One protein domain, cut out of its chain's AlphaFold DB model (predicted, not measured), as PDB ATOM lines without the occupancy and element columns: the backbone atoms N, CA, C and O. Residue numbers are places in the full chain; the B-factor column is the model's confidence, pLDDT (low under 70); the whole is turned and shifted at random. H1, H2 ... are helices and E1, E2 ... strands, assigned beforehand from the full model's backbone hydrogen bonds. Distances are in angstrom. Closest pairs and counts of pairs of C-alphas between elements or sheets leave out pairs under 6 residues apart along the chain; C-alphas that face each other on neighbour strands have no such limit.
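AT A GLANCE: This is residues 2 to 106 of the 546 residues of the protein "Predicted protein" of Monosiga brevicollis (UniProt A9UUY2). Little regular structure: a body mostly of unnamed loops holds a small hairpin, E1 and E2, with the short helix H1 near it, and residues 97 to 106, mostly H2, stick out as a tail. The 105 printed residues have E1, E2, H1 and H2 in that order, one antiparallel sheet, E1 - E2, and a mixed class, with 26 residues in named elements. The whole is only just compact, close to loose, with radius of gyration of the C-alphas 15.2 A, spanning 51 by 32 by 28 A.

IN THESE COORDINATES: E1, residues 10 to 12, begins with C-alpha 10 at (-1.580, -7.394, 75.886). E2 is residues 15 to 19, 13.4 A long; H1 is residues 35 to 43, 11.6 A. H2, residues 96 to 104, 12.5 A, ends with C-alpha 104 at (33.085, -4.447, 99.702).

HOW THE PARTS SIT: E1 and E2 are antiparallel at 175 degrees; N 10 and O 17, 2.9 A, are within hydrogen-bond range. The closest C-alphas of E2 and H1, Ala 16 and Cys 42, are 6.6 A apart. H2 is apart from E1, E2 and H1. In H1 and H2 every O i to N i+4 pair is within hydrogen-bond range.

THE WHOLE: The farthest C-alphas, of Ser 13 and Thr 106, are 51.5 A apart. The printed part has no cut; the links E2 to H1 and H1 to H2 are long. Residues 69 to 106 have pLDDT under 70.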
ATOM      1  N   PHE A   2       0.915  -9.851  85.683       91.88
ATOM      2  CA  PHE A   2       2.294 -10.077  85.254       91.88
ATOM      3  C   PHE A   2       2.539 -11.589  85.172       91.88
ATOM      4  O   PHE A   2       1.998 -12.316  86.003       91.88
ATOM      5  N   SER A   3       3.276 -12.071  84.169       92.06
ATOM      6  CA  SER A   3       3.596 -13.502  84.021       92.06
ATOM      7  C   SER A   3       4.867 -13.718  83.196       92.06
ATOM      8  O   SER A   3       5.116 -12.988  82.235       92.06
ATOM      9  N   THR A   4       5.648 -14.733  83.565       90.12
ATOM     10  CA  THR A   4       6.827 -15.236  82.838       90.12
ATOM     11  C   THR A   4       6.446 -15.966  81.540       90.12
ATOM     12  O   THR A   4       7.192 -15.929  80.567       90.12
ATOM     13  N   GLU A   5       5.247 -16.557  81.472       90.62
ATOM     14  CA  GLU A   5       4.715 -17.255  80.286       90.62
ATOM     15  C   GLU A   5       4.340 -16.303  79.132       90.62
ATOM     16  O   GLU A   5       4.069 -16.731  78.009       90.62
ATOM     17  N   LEU A   6       4.255 -14.997  79.400       89.19
ATOM     18  CA  LEU A   6       3.907 -13.999  78.394       89.19
ATOM     19  C   LEU A   6       5.160 -13.535  77.650       89.19
ATOM     20  O   LEU A   6       6.093 -13.011  78.246       89.19
ATOM     21  N   HIS A   7       5.141 -13.640  76.321       89.81
ATOM     22  CA  HIS A   7       6.206 -13.113  75.451       89.81
ATOM     23  C   HIS A   7       5.921 -11.698  74.914       89.81
ATOM     24  O   HIS A   7       6.749 -11.126  74.213       89.81
ATOM     25  N   ALA A   8       4.735 -11.144  75.182       90.88
ATOM     26  CA  ALA A   8       4.308  -9.838  74.685       90.88
ATOM     27  C   ALA A   8       3.268  -9.200  75.611       90.88
ATOM     28  O   ALA A   8       2.468  -9.901  76.239       90.88
ATOM     29  N   VAL A   9       3.256  -7.866  75.640       93.25
ATOM     30  CA  VAL A   9       2.226  -7.064  76.313       93.25
ATOM     31  C   VAL A   9       0.882  -7.255  75.606       93.25
ATOM     32  O   VAL A   9       0.814  -7.275  74.378       93.25
ATOM     33  N   LYS A  10      -0.197  -7.384  76.380       94.94
ATOM     34  CA  LYS A  10      -1.580  -7.394  75.886       94.94
ATOM     35  C   LYS A  10      -2.427  -6.520  76.804       94.94
ATOM     36  O   LYS A  10      -2.441  -6.749  78.011       94.94
ATOM     37  N   VAL A  11      -3.111  -5.528  76.246       96.00
ATOM     38  CA  VAL A  11      -4.012  -4.645  76.995       96.00
ATOM     39  C   VAL A  11      -5.415  -4.794  76.423       96.00
ATOM     40  O   VAL A  11      -5.683  -4.390  75.296       96.00
ATOM     41  N   ASP A  12      -6.288  -5.406  77.217       95.44
ATOM     42  CA  ASP A  12      -7.733  -5.437  77.012       95.44
ATOM     43  C   ASP A  12      -8.363  -4.278  77.809       95.44
ATOM     44  O   ASP A  12      -7.787  -3.837  78.805       95.44
ATOM     45  N   SER A  13      -9.576  -3.836  77.461       94.62
ATOM     46  CA  SER A  13     -10.253  -2.667  78.071       94.62
ATOM     47  C   SER A  13     -10.431  -2.696  79.598       94.62
ATOM     48  O   SER A  13     -10.721  -1.666  80.191       94.62
ATOM     49  N   LEU A  14     -10.270  -3.860  80.236       94.38
ATOM     50  CA  LEU A  14     -10.343  -4.043  81.691       94.38
ATOM     51  C   LEU A  14      -9.074  -4.686  82.284       94.38
ATOM     52  O   LEU A  14      -9.030  -4.958  83.485       94.38
ATOM     53  N   ARG A  15      -8.083  -5.066  81.459       95.25
ATOM     54  CA  ARG A  15      -6.983  -5.961  81.872       95.25
ATOM     55  C   ARG A  15      -5.699  -5.734  81.076       95.25
ATOM     56  O   ARG A  15      -5.596  -6.125  79.920       95.25
ATOM     57  N   ALA A  16      -4.662  -5.251  81.758       95.81
ATOM     58  CA  ALA A  16      -3.293  -5.281  81.255       95.81
ATOM     59  C   ALA A  16      -2.590  -6.589  81.669       95.81
ATOM     60  O   ALA A  16      -2.620  -7.001  82.838       95.81
ATOM     61  N   ARG A  17      -1.944  -7.240  80.702       94.94
ATOM     62  CA  ARG A  17      -1.137  -8.459  80.824       94.94
ATOM     63  C   ARG A  17       0.271  -8.156  80.319       94.94
ATOM     64  O   ARG A  17       0.447  -7.878  79.135       94.94
ATOM     65  N   LEU A  18       1.255  -8.191  81.215       94.38
ATOM     66  CA  LEU A  18       2.629  -7.767  80.945       94.38
ATOM     67  C   LEU A  18       3.631  -8.919  81.173       94.38
ATOM     68  O   LEU A  18       3.426  -9.721  82.092       94.38
ATOM     69  N   PRO A  19       4.699  -9.011  80.362       93.12
ATOM     70  CA  PRO A  19       5.704 -10.068  80.455       93.12
ATOM     71  C   PRO A  19       6.718  -9.823  81.585       93.12
ATOM     72  O   PRO A  19       7.179  -8.699  81.777       93.12
ATOM     73  N   LEU A  20       7.113 -10.881  82.299       89.62
ATOM     74  CA  LEU A  20       8.226 -10.885  83.262       89.62
ATOM     75  C   LEU A  20       9.386 -11.716  82.695       89.62
ATOM     76  O   LEU A  20       9.513 -12.898  82.986       89.62
ATOM     77  N   ALA A  21      10.207 -11.110  81.839       77.44
ATOM     78  CA  ALA A  21      11.161 -11.830  80.985       77.44
ATOM     79  C   ALA A  21      12.580 -12.023  81.578       77.44
ATOM     80  O   ALA A  21      13.516 -12.275  80.826       77.44
ATOM     81  N   PHE A  22      12.759 -11.844  82.892       78.06
ATOM     82  CA  PHE A  22      14.073 -11.689  83.554       78.06
ATOM     83  C   PHE A  22      14.214 -12.470  84.877       78.06
ATOM     84  O   PHE A  22      15.144 -12.217  85.641       78.06
ATOM     85  N   ILE A  23      13.253 -13.338  85.204       81.50
ATOM     86  CA  ILE A  23      13.210 -14.075  86.474       81.50
ATOM     87  C   ILE A  23      13.714 -15.496  86.221       81.50
ATOM     88  O   ILE A  23      13.001 -16.288  85.606       81.50
ATOM     89  N   ASP A  24      14.912 -15.809  86.706       81.56
ATOM     90  CA  ASP A  24      15.433 -17.174  86.773       81.56
ATOM     91  C   ASP A  24      14.836 -17.894  87.998       81.56
ATOM     92  O   ASP A  24      14.535 -17.270  89.017       81.56
ATOM     93  N   GLU A  25      14.654 -19.213  87.928       80.44
ATOM     94  CA  GLU A  25      13.903 -19.959  88.957       80.44
ATOM     95  C   GLU A  25      14.649 -20.086  90.306       80.44
ATOM     96  O   GLU A  25      14.017 -20.250  91.351       80.44
ATOM     97  N   ASP A  26      15.981 -19.951  90.298       85.69
ATOM     98  CA  ASP A  26      16.864 -20.216  91.444       85.69
ATOM     99  C   ASP A  26      17.222 -18.978  92.301       85.69
ATOM    100  O   ASP A  26      17.961 -19.104  93.282       85.69
ATOM    101  N   GLN A  27      16.741 -17.772  91.966       88.31
ATOM    102  CA  GLN A  27      17.184 -16.520  92.608       88.31
ATOM    103  C   GLN A  27      16.070 -15.720  93.309       88.31
ATOM    104  O   GLN A  27      14.893 -15.759  92.952       88.31
ATOM    105  N   TRP A  28      16.459 -14.932  94.321       89.06
ATOM    106  CA  TRP A  28      15.565 -14.011  95.029       89.06
ATOM    107  C   TRP A  28      15.588 -12.610  94.405       89.06
ATOM    108  O   TRP A  28      16.532 -11.841  94.590       89.06
ATOM    109  N   TYR A  29      14.497 -12.240  93.737       88.31
ATOM    110  CA  TYR A  29      14.298 -10.907  93.161       88.31
ATOM    111  C   TYR A  29      13.440 -10.026  94.076       88.31
ATOM    112  O   TYR A  29      12.551 -10.506  94.779       88.31
ATOM    113  N   THR A  30      13.654  -8.709  94.022       88.81
ATOM    114  CA  THR A  30      12.679  -7.718  94.503       88.81
ATOM    115  C   THR A  30      12.208  -6.904  93.310       88.81
ATOM    116  O   THR A  30      12.991  -6.189  92.690       88.81
ATOM    117  N   ILE A  31      10.927  -7.049  92.974       90.69
ATOM    118  CA  ILE A  31      10.315  -6.423  91.800       90.69
ATOM    119  C   ILE A  31       9.477  -5.238  92.273       90.69
ATOM    120  O   ILE A  31       8.598  -5.395  93.123       90.69
ATOM    121  N   TRP A  32       9.752  -4.062  91.716       89.38
ATOM    122  CA  TRP A  32       9.015  -2.835  91.997       89.38
ATOM    123  C   TRP A  32       8.027  -2.553  90.865       89.38
ATOM    124  O   TRP A  32       8.329  -2.779  89.695       89.38
ATOM    125  N   PHE A  33       6.849  -2.041  91.212       91.25
ATOM    126  CA  PHE A  33       5.816  -1.665  90.251       91.25
ATOM    127  C   PHE A  33       5.300  -0.269  90.597       91.25
ATOM    128  O   PHE A  33       4.649  -0.105  91.631       91.25
ATOM    129  N   ASP A  34       5.531   0.724  89.735       91.94
ATOM    130  CA  ASP A  34       4.745   1.957  89.803       91.94
ATOM    131  C   ASP A  34       3.366   1.681  89.191       91.94
ATOM    132  O   ASP A  34       3.147   1.740  87.980       91.94
ATOM    133  N   VAL A  35       2.426   1.303  90.056       92.12
ATOM    134  CA  VAL A  35       1.050   0.984  89.657       92.12
ATOM    135  C   VAL A  35       0.327   2.232  89.122       92.12
ATOM    136  O   VAL A  35      -0.606   2.097  88.335       92.12
ATOM    137  N   THR A  36       0.766   3.443  89.485       91.12
ATOM    138  CA  THR A  36       0.170   4.704  89.017       91.12
ATOM    139  C   THR A  36       0.588   4.997  87.581       91.12
ATOM    140  O   THR A  36      -0.267   5.245  86.731       91.12
ATOM    141  N   GLU A  37       1.889   4.904  87.289       91.00
ATOM    142  CA  GLU A  37       2.421   5.040  85.931       91.00
ATOM    143  C   GLU A  37       1.853   3.948  85.014       91.00
ATOM    144  O   GLU A  37       1.374   4.252  83.924       91.00
ATOM    145  N   LEU A  38       1.801   2.694  85.479       92.88
ATOM    146  CA  LEU A  38       1.239   1.579  84.712       92.88
ATOM    147  C   LEU A  38      -0.256   1.746  84.395       92.88
ATOM    148  O   LEU A  38      -0.667   1.406  83.284       92.88
ATOM    149  N   MET A  39      -1.068   2.276  85.320       93.81
ATOM    150  CA  MET A  39      -2.481   2.587  85.051       93.81
ATOM    151  C   MET A  39      -2.622   3.697  84.003       93.81
ATOM    152  O   MET A  39      -3.352   3.532  83.022       93.81
ATOM    153  N   ASN A  40      -1.861   4.784  84.148       91.88
ATOM    154  CA  ASN A  40      -1.869   5.896  83.200       91.88
ATOM    155  C   ASN A  40      -1.346   5.481  81.808       91.88
ATOM    156  O   ASN A  40      -1.846   5.941  80.784       91.88
ATOM    157  N   TYR A  41      -0.380   4.562  81.748       92.50
ATOM    158  CA  TYR A  41       0.167   4.039  80.498       92.50
ATOM    159  C   TYR A  41      -0.796   3.074  79.790       92.50
ATOM    160  O   TYR A  41      -0.985   3.175  78.581       92.50
ATOM    161  N   CYS A  42      -1.413   2.142  80.527       95.00
ATOM    162  CA  CYS A  42      -2.269   1.107  79.934       95.00
ATOM    163  C   CYS A  42      -3.702   1.582  79.647       95.00
ATOM    164  O   CYS A  42      -4.323   1.072  78.719       95.00
ATOM    165  N   PHE A  43      -4.232   2.516  80.444       94.81
ATOM    166  CA  PHE A  43      -5.649   2.906  80.408       94.81
ATOM    167  C   PHE A  43      -5.882   4.420  80.311       94.81
ATOM    168  O   PHE A  43      -7.010   4.837  80.072       94.81
ATOM    169  N   HIS A  44      -4.840   5.243  80.483       93.69
ATOM    170  CA  HIS A  44      -4.942   6.709  80.601       93.69
ATOM    171  C   HIS A  44      -5.809   7.179  81.785       93.69
ATOM    172  O   HIS A  44      -6.368   8.275  81.777       93.69
ATOM    173  N   GLU A  45      -5.872   6.354  82.836       92.81
ATOM    174  CA  GLU A  45      -6.580   6.626  84.088       92.81
ATOM    175  C   GLU A  45      -5.604   6.812  85.260       92.81
ATOM    176  O   GLU A  45      -4.525   6.217  85.303       92.81
ATOM    177  N   GLN A  46      -6.003   7.615  86.249       91.69
ATOM    178  CA  GLN A  46      -5.260   7.767  87.502       91.69
ATOM    179  C   GLN A  46      -5.629   6.647  88.483       91.69
ATOM    180  O   GLN A  46      -6.807   6.365  88.704       91.69
ATOM    181  N   LEU A  47      -4.627   6.032  89.118       91.12
ATOM    182  CA  LEU A  47      -4.846   5.024  90.156       91.12
ATOM    183  C   LEU A  47      -5.507   5.655  91.393       91.12
ATOM    184  O   LEU A  47      -4.876   6.415  92.122       91.12
ATOM    185  N   THR A  48      -6.762   5.292  91.660       92.81
ATOM    186  CA  THR A  48      -7.516   5.763  92.835       92.81
ATOM    187  C   THR A  48      -7.291   4.890  94.072       92.81
ATOM    188  O   THR A  48      -7.079   5.406  95.167       92.81
ATOM    189  N   ARG A  49      -7.334   3.560  93.915       92.62
ATOM    190  CA  ARG A  49      -7.144   2.577  94.995       92.62
ATOM    191  C   ARG A  49      -6.734   1.216  94.432       92.62
ATOM    192  O   ARG A  49      -7.334   0.732  93.477       92.62
ATOM    193  N   ILE A  50      -5.782   0.547  95.085       92.56
ATOM    194  CA  ILE A  50      -5.544  -0.891  94.887       92.56
ATOM    195  C   ILE A  50      -6.575  -1.655  95.728       92.56
ATOM    196  O   ILE A  50      -6.635  -1.482  96.945       92.56
ATOM    197  N   THR A  51      -7.413  -2.469  95.084       95.00
ATOM    198  CA  THR A  51      -8.481  -3.240  95.747       95.00
ATOM    199  C   THR A  51      -7.996  -4.587  96.274       95.00
ATOM    200  O   THR A  51      -8.341  -4.962  97.389       95.00
ATOM    201  N   ALA A  52      -7.176  -5.298  95.498       94.25
ATOM    202  CA  ALA A  52      -6.585  -6.578  95.870       94.25
ATOM    203  C   ALA A  52      -5.242  -6.797  95.159       94.25
ATOM    204  O   ALA A  52      -5.039  -6.340  94.033       94.25
ATOM    205  N   ILE A  53      -4.350  -7.560  95.793       92.94
ATOM    206  CA  ILE A  53      -3.133  -8.096  95.177       92.94
ATOM    207  C   ILE A  53      -3.258  -9.619  95.213       92.94
ATOM    208  O   ILE A  53      -3.241 -10.216  96.286       92.94
ATOM    209  N   LYS A  54      -3.401 -10.248  94.042       94.50
ATOM    210  CA  LYS A  54      -3.379 -11.709  93.899       94.50
ATOM    211  C   LYS A  54      -2.041 -12.138  93.310       94.50
ATOM    212  O   LYS A  54      -1.593 -11.565  92.318       94.50
ATOM    213  N   ILE A  55      -1.445 -13.166  93.901       92.75
ATOM    214  CA  ILE A  55      -0.241 -13.830  93.408       92.75
ATOM    215  C   ILE A  55      -0.631 -15.281  93.109       92.75
ATOM    216  O   ILE A  55      -1.351 -15.904  93.890       92.75
ATOM    217  N   GLU A  56      -0.252 -15.774  91.932       91.31
ATOM    218  CA  GLU A  56      -0.606 -17.121  91.466       91.31
ATOM    219  C   GLU A  56       0.376 -18.181  91.998       91.31
ATOM    220  O   GLU A  56       1.400 -17.867  92.611       91.31
ATOM    221  N   GLN A  57       0.052 -19.455  91.775       91.44
ATOM    222  CA  GLN A  57       0.892 -20.585  92.180       91.44
ATOM    223  C   GLN A  57       2.248 -20.585  91.446       91.44
ATOM    224  O   GLN A  57       2.374 -20.041  90.352       91.44
ATOM    225  N   GLY A  58       3.262 -21.203  92.059       87.69
ATOM    226  CA  GLY A  58       4.639 -21.271  91.544       87.69
ATOM    227  C   GLY A  58       5.593 -20.237  92.156       87.69
ATOM    228  O   GLY A  58       6.778 -20.517  92.299       87.69
ATOM    229  N   ALA A  59       5.094 -19.084  92.612       88.06
ATOM    230  CA  ALA A  59       5.922 -18.072  93.271       88.06
ATOM    231  C   ALA A  59       6.214 -18.406  94.748       88.06
ATOM    232  O   ALA A  59       5.312 -18.756  95.511       88.06
ATOM    233  N   ARG A  60       7.466 -18.205  95.188       89.88
ATOM    234  CA  ARG A  60       7.844 -18.142  96.614       89.88
ATOM    235  C   ARG A  60       7.959 -16.680  97.044       89.88
ATOM    236  O   ARG A  60       8.609 -15.886  96.373       89.88
ATOM    237  N   LEU A  61       7.340 -16.318  98.166       92.94
ATOM    238  CA  LEU A  61       7.267 -14.933  98.644       92.94
ATOM    239  C   LEU A  61       7.992 -14.776  99.979       92.94
ATOM    240  O   LEU A  61       7.723 -15.521 100.918       92.94
ATOM    241  N   ARG A  62       8.874 -13.773 100.075       93.06
ATOM    242  CA  ARG A  62       9.564 -13.404 101.327       93.06
ATOM    243  C   ARG A  62       8.961 -12.168 101.997       93.06
ATOM    244  O   ARG A  62       8.931 -12.090 103.222       93.06
ATOM    245  N   ARG A  63       8.504 -11.188 101.211       92.56
ATOM    246  CA  ARG A  63       7.854  -9.957 101.687       92.56
ATOM    247  C   ARG A  63       7.063  -9.312 100.543       92.56
ATOM    248  O   ARG A  63       7.489  -9.384  99.396       92.56
ATOM    249  N   VAL A  64       5.952  -8.656 100.867       91.44
ATOM    250  CA  VAL A  64       5.216  -7.746  99.973       91.44
ATOM    251  C   VAL A  64       5.049  -6.430 100.728       91.44
ATOM    252  O   VAL A  64       4.719  -6.451 101.911       91.44
ATOM    253  N   LEU A  65       5.319  -5.296 100.078       89.69
ATOM    254  CA  LEU A  65       5.225  -3.959 100.670       89.69
ATOM    255  C   LEU A  65       4.513  -3.011  99.707       89.69
ATOM    256  O   LEU A  65       4.756  -3.054  98.503       89.69
ATOM    257  N   SER A  66       3.689  -2.118 100.253       88.88
ATOM    258  CA  SER A  66       3.199  -0.936  99.543       88.88
ATOM    259  C   SER A  66       3.983   0.276 100.037       88.88
ATOM    260  O   SER A  66       3.941   0.588 101.228       88.88
ATOM    261  N   LEU A  67       4.725   0.943  99.149       84.75
ATOM    262  CA  LEU A  67       5.408   2.194  99.474       84.75
ATOM    263  C   LEU A  67       4.484   3.368  99.143       84.75
ATOM    264  O   LEU A  67       4.303   3.724  97.982       84.75
ATOM    265  N   GLY A  68       3.876   3.956 100.173       79.00
ATOM    266  CA  GLY A  68       3.002   5.114 100.019       79.00
ATOM    267  C   GLY A  68       3.778   6.418  99.804       79.00
ATOM    268  O   GLY A  68       4.607   6.793 100.633       79.00
ATOM    269  N   GLY A  69       3.440   7.146  98.738       62.56
ATOM    270  CA  GLY A  69       3.865   8.531  98.503       62.56
ATOM    271  C   GLY A  69       4.774   8.727  97.288       62.56
ATOM    272  O   GLY A  69       5.440   7.806  96.829       62.56
ATOM    273  N   SER A  70       4.832   9.964  96.788       48.44
ATOM    274  CA  SER A  70       5.544  10.375  95.564       48.44
ATOM    275  C   SER A  70       7.076  10.415  95.691       48.44
ATOM    276  O   SER A  70       7.741  11.263  95.095       48.44
ATOM    277  N   ARG A  71       7.665   9.515  96.485       48.72
ATOM    278  CA  ARG A  71       9.106   9.276  96.451       48.72
ATOM    279  C   ARG A  71       9.395   8.505  95.172       48.72
ATOM    280  O   ARG A  71       9.221   7.291  95.148       48.72
ATOM    281  N   HIS A  72       9.813   9.224  94.127       52.06
ATOM    282  CA  HIS A  72      10.348   8.627  92.903       52.06
ATOM    283  C   HIS A  72      11.244   7.441  93.269       52.06
ATOM    284  O   HIS A  72      12.154   7.605  94.089       52.06
ATOM    285  N   LEU A  73      10.987   6.271  92.671       55.28
ATOM    286  CA  LEU A  73      11.891   5.125  92.764       55.28
ATOM    287  C   LEU A  73      13.306   5.639  92.436       55.28
ATOM    288  O   LEU A  73      13.485   6.164  91.333       55.28
ATOM    289  N   PRO A  74      14.276   5.591  93.380       53.72
ATOM    290  CA  PRO A  74      15.603   6.180  93.202       53.72
ATOM    291  C   PRO A  74      16.161   5.837  91.827       53.72
ATOM    292  O   PRO A  74      16.232   4.655  91.524       53.72
ATOM    293  N   ALA A  75      16.508   6.836  91.005       51.12
ATOM    294  CA  ALA A  75      16.430   6.766  89.531       51.12
ATOM    295  C   ALA A  75      16.981   5.486  88.859       51.12
ATOM    296  O   ALA A  75      16.407   5.017  87.883       51.12
ATOM    297  N   LYS A  76      18.015   4.866  89.441       49.31
ATOM    298  CA  LYS A  76      18.502   3.498  89.159       49.31
ATOM    299  C   LYS A  76      17.447   2.367  89.191       49.31
ATOM    300  O   LYS A  76      17.749   1.260  88.762       49.31
ATOM    301  N   TRP A  77      16.253   2.607  89.732       47.84
ATOM    302  CA  TRP A  77      15.130   1.667  89.878       47.84
ATOM    303  C   TRP A  77      13.852   2.146  89.173       47.84
ATOM    304  O   TRP A  77      12.848   1.437  89.195       47.84
ATOM    305  N   ALA A  78      13.862   3.339  88.572       42.88
ATOM    306  CA  ALA A  78      12.771   3.773  87.709       42.88
ATOM    307  C   ALA A  78      12.788   2.959  86.403       42.88
ATOM    308  O   ALA A  78      13.845   2.515  85.941       42.88
ATOM    309  N   LEU A  79      11.620   2.770  85.790       44.22
ATOM    310  CA  LEU A  79      11.558   2.225  84.436       44.22
ATOM    311  C   LEU A  79      12.146   3.268  83.463       44.22
ATOM    312  O   LEU A  79      11.858   4.458  83.601       44.22
ATOM    313  N   PRO A  80      12.984   2.874  82.487       37.31
ATOM    314  CA  PRO A  80      13.544   3.822  81.533       37.31
ATOM    315  C   PRO A  80      12.411   4.384  80.674       37.31
ATOM    316  O   PRO A  80      11.770   3.636  79.942       37.31
ATOM    317  N   ALA A  81      12.187   5.701  80.729       36.22
ATOM    318  CA  ALA A  81      11.034   6.382  80.119       36.22
ATOM    319  C   ALA A  81      10.883   6.203  78.586       36.22
ATOM    320  O   ALA A  81       9.888   6.617  77.998       36.22
ATOM    321  N   THR A  82      11.834   5.543  77.924       33.69
ATOM    322  CA  THR A  82      11.768   5.081  76.530       33.69
ATOM    323  C   THR A  82      10.914   3.810  76.351       33.69
ATOM    324  O   THR A  82      11.221   2.958  75.512       33.69
ATOM    325  N   LEU A  83       9.809   3.686  77.097       37.00
ATOM    326  CA  LEU A  83       8.822   2.612  76.945       37.00
ATOM    327  C   LEU A  83       7.984   2.832  75.676       37.00
ATOM    328  O   LEU A  83       6.872   3.362  75.708       37.00
ATOM    329  N   ASN A  84       8.515   2.391  74.534       32.91
ATOM    330  CA  ASN A  84       7.712   2.140  73.336       32.91
ATOM    331  C   ASN A  84       6.629   1.098  73.664       32.91
ATOM    332  O   ASN A  84       6.931   0.087  74.293       32.91
ATOM    333  N   ALA A  85       5.402   1.272  73.161       34.28
ATOM    334  CA  ALA A  85       4.260   0.390  73.474       34.28
ATOM    335  C   ALA A  85       4.462  -1.100  73.115       34.28
ATOM    336  O   ALA A  85       3.750  -1.965  73.619       34.28
ATOM    337  N   ASN A  86       5.460  -1.403  72.279       30.31
ATOM    338  CA  ASN A  86       5.842  -2.762  71.887       30.31
ATOM    339  C   ASN A  86       6.953  -3.376  72.770       30.31
ATOM    340  O   ASN A  86       7.205  -4.573  72.673       30.31
ATOM    341  N   GLU A  87       7.618  -2.586  73.620       31.64
ATOM    342  CA  GLU A  87       8.734  -3.000  74.485       31.64
ATOM    343  C   GLU A  87       8.556  -2.463  75.917       31.64
ATOM    344  O   GLU A  87       9.371  -1.683  76.414       31.64
ATOM    345  N   VAL A  88       7.510  -2.911  76.624       35.84
ATOM    346  CA  VAL A  88       7.407  -2.654  78.074       35.84
ATOM    347  C   VAL A  88       8.388  -3.556  78.826       35.84
ATOM    348  O   VAL A  88       8.035  -4.615  79.346       35.84
ATOM    349  N   LYS A  89       9.652  -3.129  78.852       34.19
ATOM    350  CA  LYS A  89      10.713  -3.702  79.682       34.19
ATOM    351  C   LYS A  89      10.470  -3.298  81.131       34.19
ATOM    352  O   LYS A  89      10.873  -2.224  81.569       34.19
ATOM    353  N   ILE A  90       9.792  -4.173  81.865       39.03
ATOM    354  CA  ILE A  90       9.783  -4.123  83.326       39.03
ATOM    355  C   ILE A  90      11.217  -4.407  83.785       39.03
ATOM    356  O   ILE A  90      11.748  -5.480  83.508       39.03
ATOM    357  N   ASN A  91      11.831  -3.458  84.484       35.22
ATOM    358  CA  ASN A  91      13.080  -3.701  85.194       35.22
ATOM    359  C   ASN A  91      12.754  -4.317  86.560       35.22
ATOM    360  O   ASN A  91      12.150  -3.653  87.401       35.22
ATOM    361  N   ALA A  92      13.233  -5.529  86.826       33.59
ATOM    362  CA  ALA A  92      13.713  -5.831  88.170       33.59
ATOM    363  C   ALA A  92      15.234  -5.709  88.161       33.59
ATOM    364  O   ALA A  92      15.888  -6.181  87.232       33.59
ATOM    365  N   LEU A  93      15.794  -5.106  89.207       31.47
ATOM    366  CA  LEU A  93      17.202  -5.313  89.513       31.47
ATOM    367  C   LEU A  93      17.311  -6.595  90.336       31.47
ATOM    368  O   LEU A  93      16.560  -6.799  91.295       31.47
ATOM    369  N   VAL A  94      18.271  -7.440  89.977       31.92
ATOM    370  CA  VAL A  94      18.717  -8.529  90.846       31.92
ATOM    371  C   VAL A  94      19.386  -7.892  92.066       31.92
ATOM    372  O   VAL A  94      20.198  -6.983  91.918       31.92
ATOM    373  N   LEU A  95      19.063  -8.338  93.282       35.03
ATOM    374  CA  LEU A  95      19.633  -7.742  94.502       35.03
ATOM    375  C   LEU A  95      21.085  -8.167  94.795       35.03
ATOM    376  O   LEU A  95      21.652  -7.706  95.785       35.03
ATOM    377  N   ALA A  96      21.698  -8.988  93.936       34.91
ATOM    378  CA  ALA A  96      23.062  -9.501  94.091       34.91
ATOM    379  C   ALA A  96      24.104  -8.388  94.323       34.91
ATOM    380  O   ALA A  96      24.939  -8.497  95.224       34.91
ATOM    381  N   ASP A  97      23.997  -7.272  93.594       35.59
ATOM    382  CA  ASP A  97      24.907  -6.128  93.741       35.59
ATOM    383  C   ASP A  97      24.820  -5.459  95.122       35.59
ATOM    384  O   ASP A  97      25.769  -4.812  95.558       35.59
ATOM    385  N   LEU A  98      23.701  -5.612  95.841       34.84
ATOM    386  CA  LEU A  98      23.515  -5.014  97.163       34.84
ATOM    387  C   LEU A  98      24.234  -5.830  98.249       34.84
ATOM    388  O   LEU A  98      24.788  -5.240  99.173       34.84
ATOM    389  N   GLU A  99      24.321  -7.156  98.111       36.12
ATOM    390  CA  GLU A  99      25.181  -7.982  98.972       36.12
ATOM    391  C   GLU A  99      26.664  -7.821  98.604       36.12
ATOM    392  O   GLU A  99      27.493  -7.647  99.499       36.12
ATOM    393  N   ALA A 100      27.002  -7.739  97.310       36.62
ATOM    394  CA  ALA A 100      28.369  -7.461  96.858       36.62
ATOM    395  C   ALA A 100      28.886  -6.088  97.342       36.62
ATOM    396  O   ALA A 100      30.003  -5.992  97.855       36.62
ATOM    397  N   ALA A 101      28.064  -5.036  97.257       37.81
ATOM    398  CA  ALA A 101      28.390  -3.708  97.779       37.81
ATOM    399  C   ALA A 101      28.470  -3.668  99.316       37.81
ATOM    400  O   ALA A 101      29.216  -2.867  99.877       37.81
ATOM    401  N   ARG A 102      27.731  -4.538 100.019       39.03
ATOM    402  CA  ARG A 102      27.823  -4.661 101.481       39.03
ATOM    403  C   ARG A 102      29.104  -5.382 101.903       39.03
ATOM    404  O   ARG A 102      29.712  -4.976 102.886       39.03
ATOM    405  N   ALA A 103      29.544  -6.380 101.133       40.91
ATOM    406  CA  ALA A 103      30.802  -7.089 101.360       40.91
ATOM    407  C   ALA A 103      32.036  -6.214 101.062       40.91
ATOM    408  O   ALA A 103      33.011  -6.247 101.816       40.91
ATOM    409  N   SER A 104      31.995  -5.387 100.009       43.34
ATOM    410  CA  SER A 104      33.085  -4.447  99.702       43.34
ATOM    411  C   SER A 104      33.172  -3.280 100.694       43.34
ATOM    412  O   SER A 104      34.266  -2.788 100.951       43.34
ATOM    413  N   ALA A 105      32.057  -2.888 101.320       40.00
ATOM    414  CA  ALA A 105      32.029  -1.854 102.357       40.00
ATOM    415  C   ALA A 105      32.660  -2.277 103.703       40.00
ATOM    416  O   ALA A 105      32.906  -1.416 104.546       40.00
ATOM    417  N   THR A 106      32.926  -3.571 103.922       40.25
ATOM    418  CA  THR A 106      33.460  -4.106 105.193       40.25
ATOM    419  C   THR A 106      34.856  -4.737 105.090       40.25
ATOM    420  O   THR A 106      35.393  -5.186 106.100       40.25
TER     421      THR A 106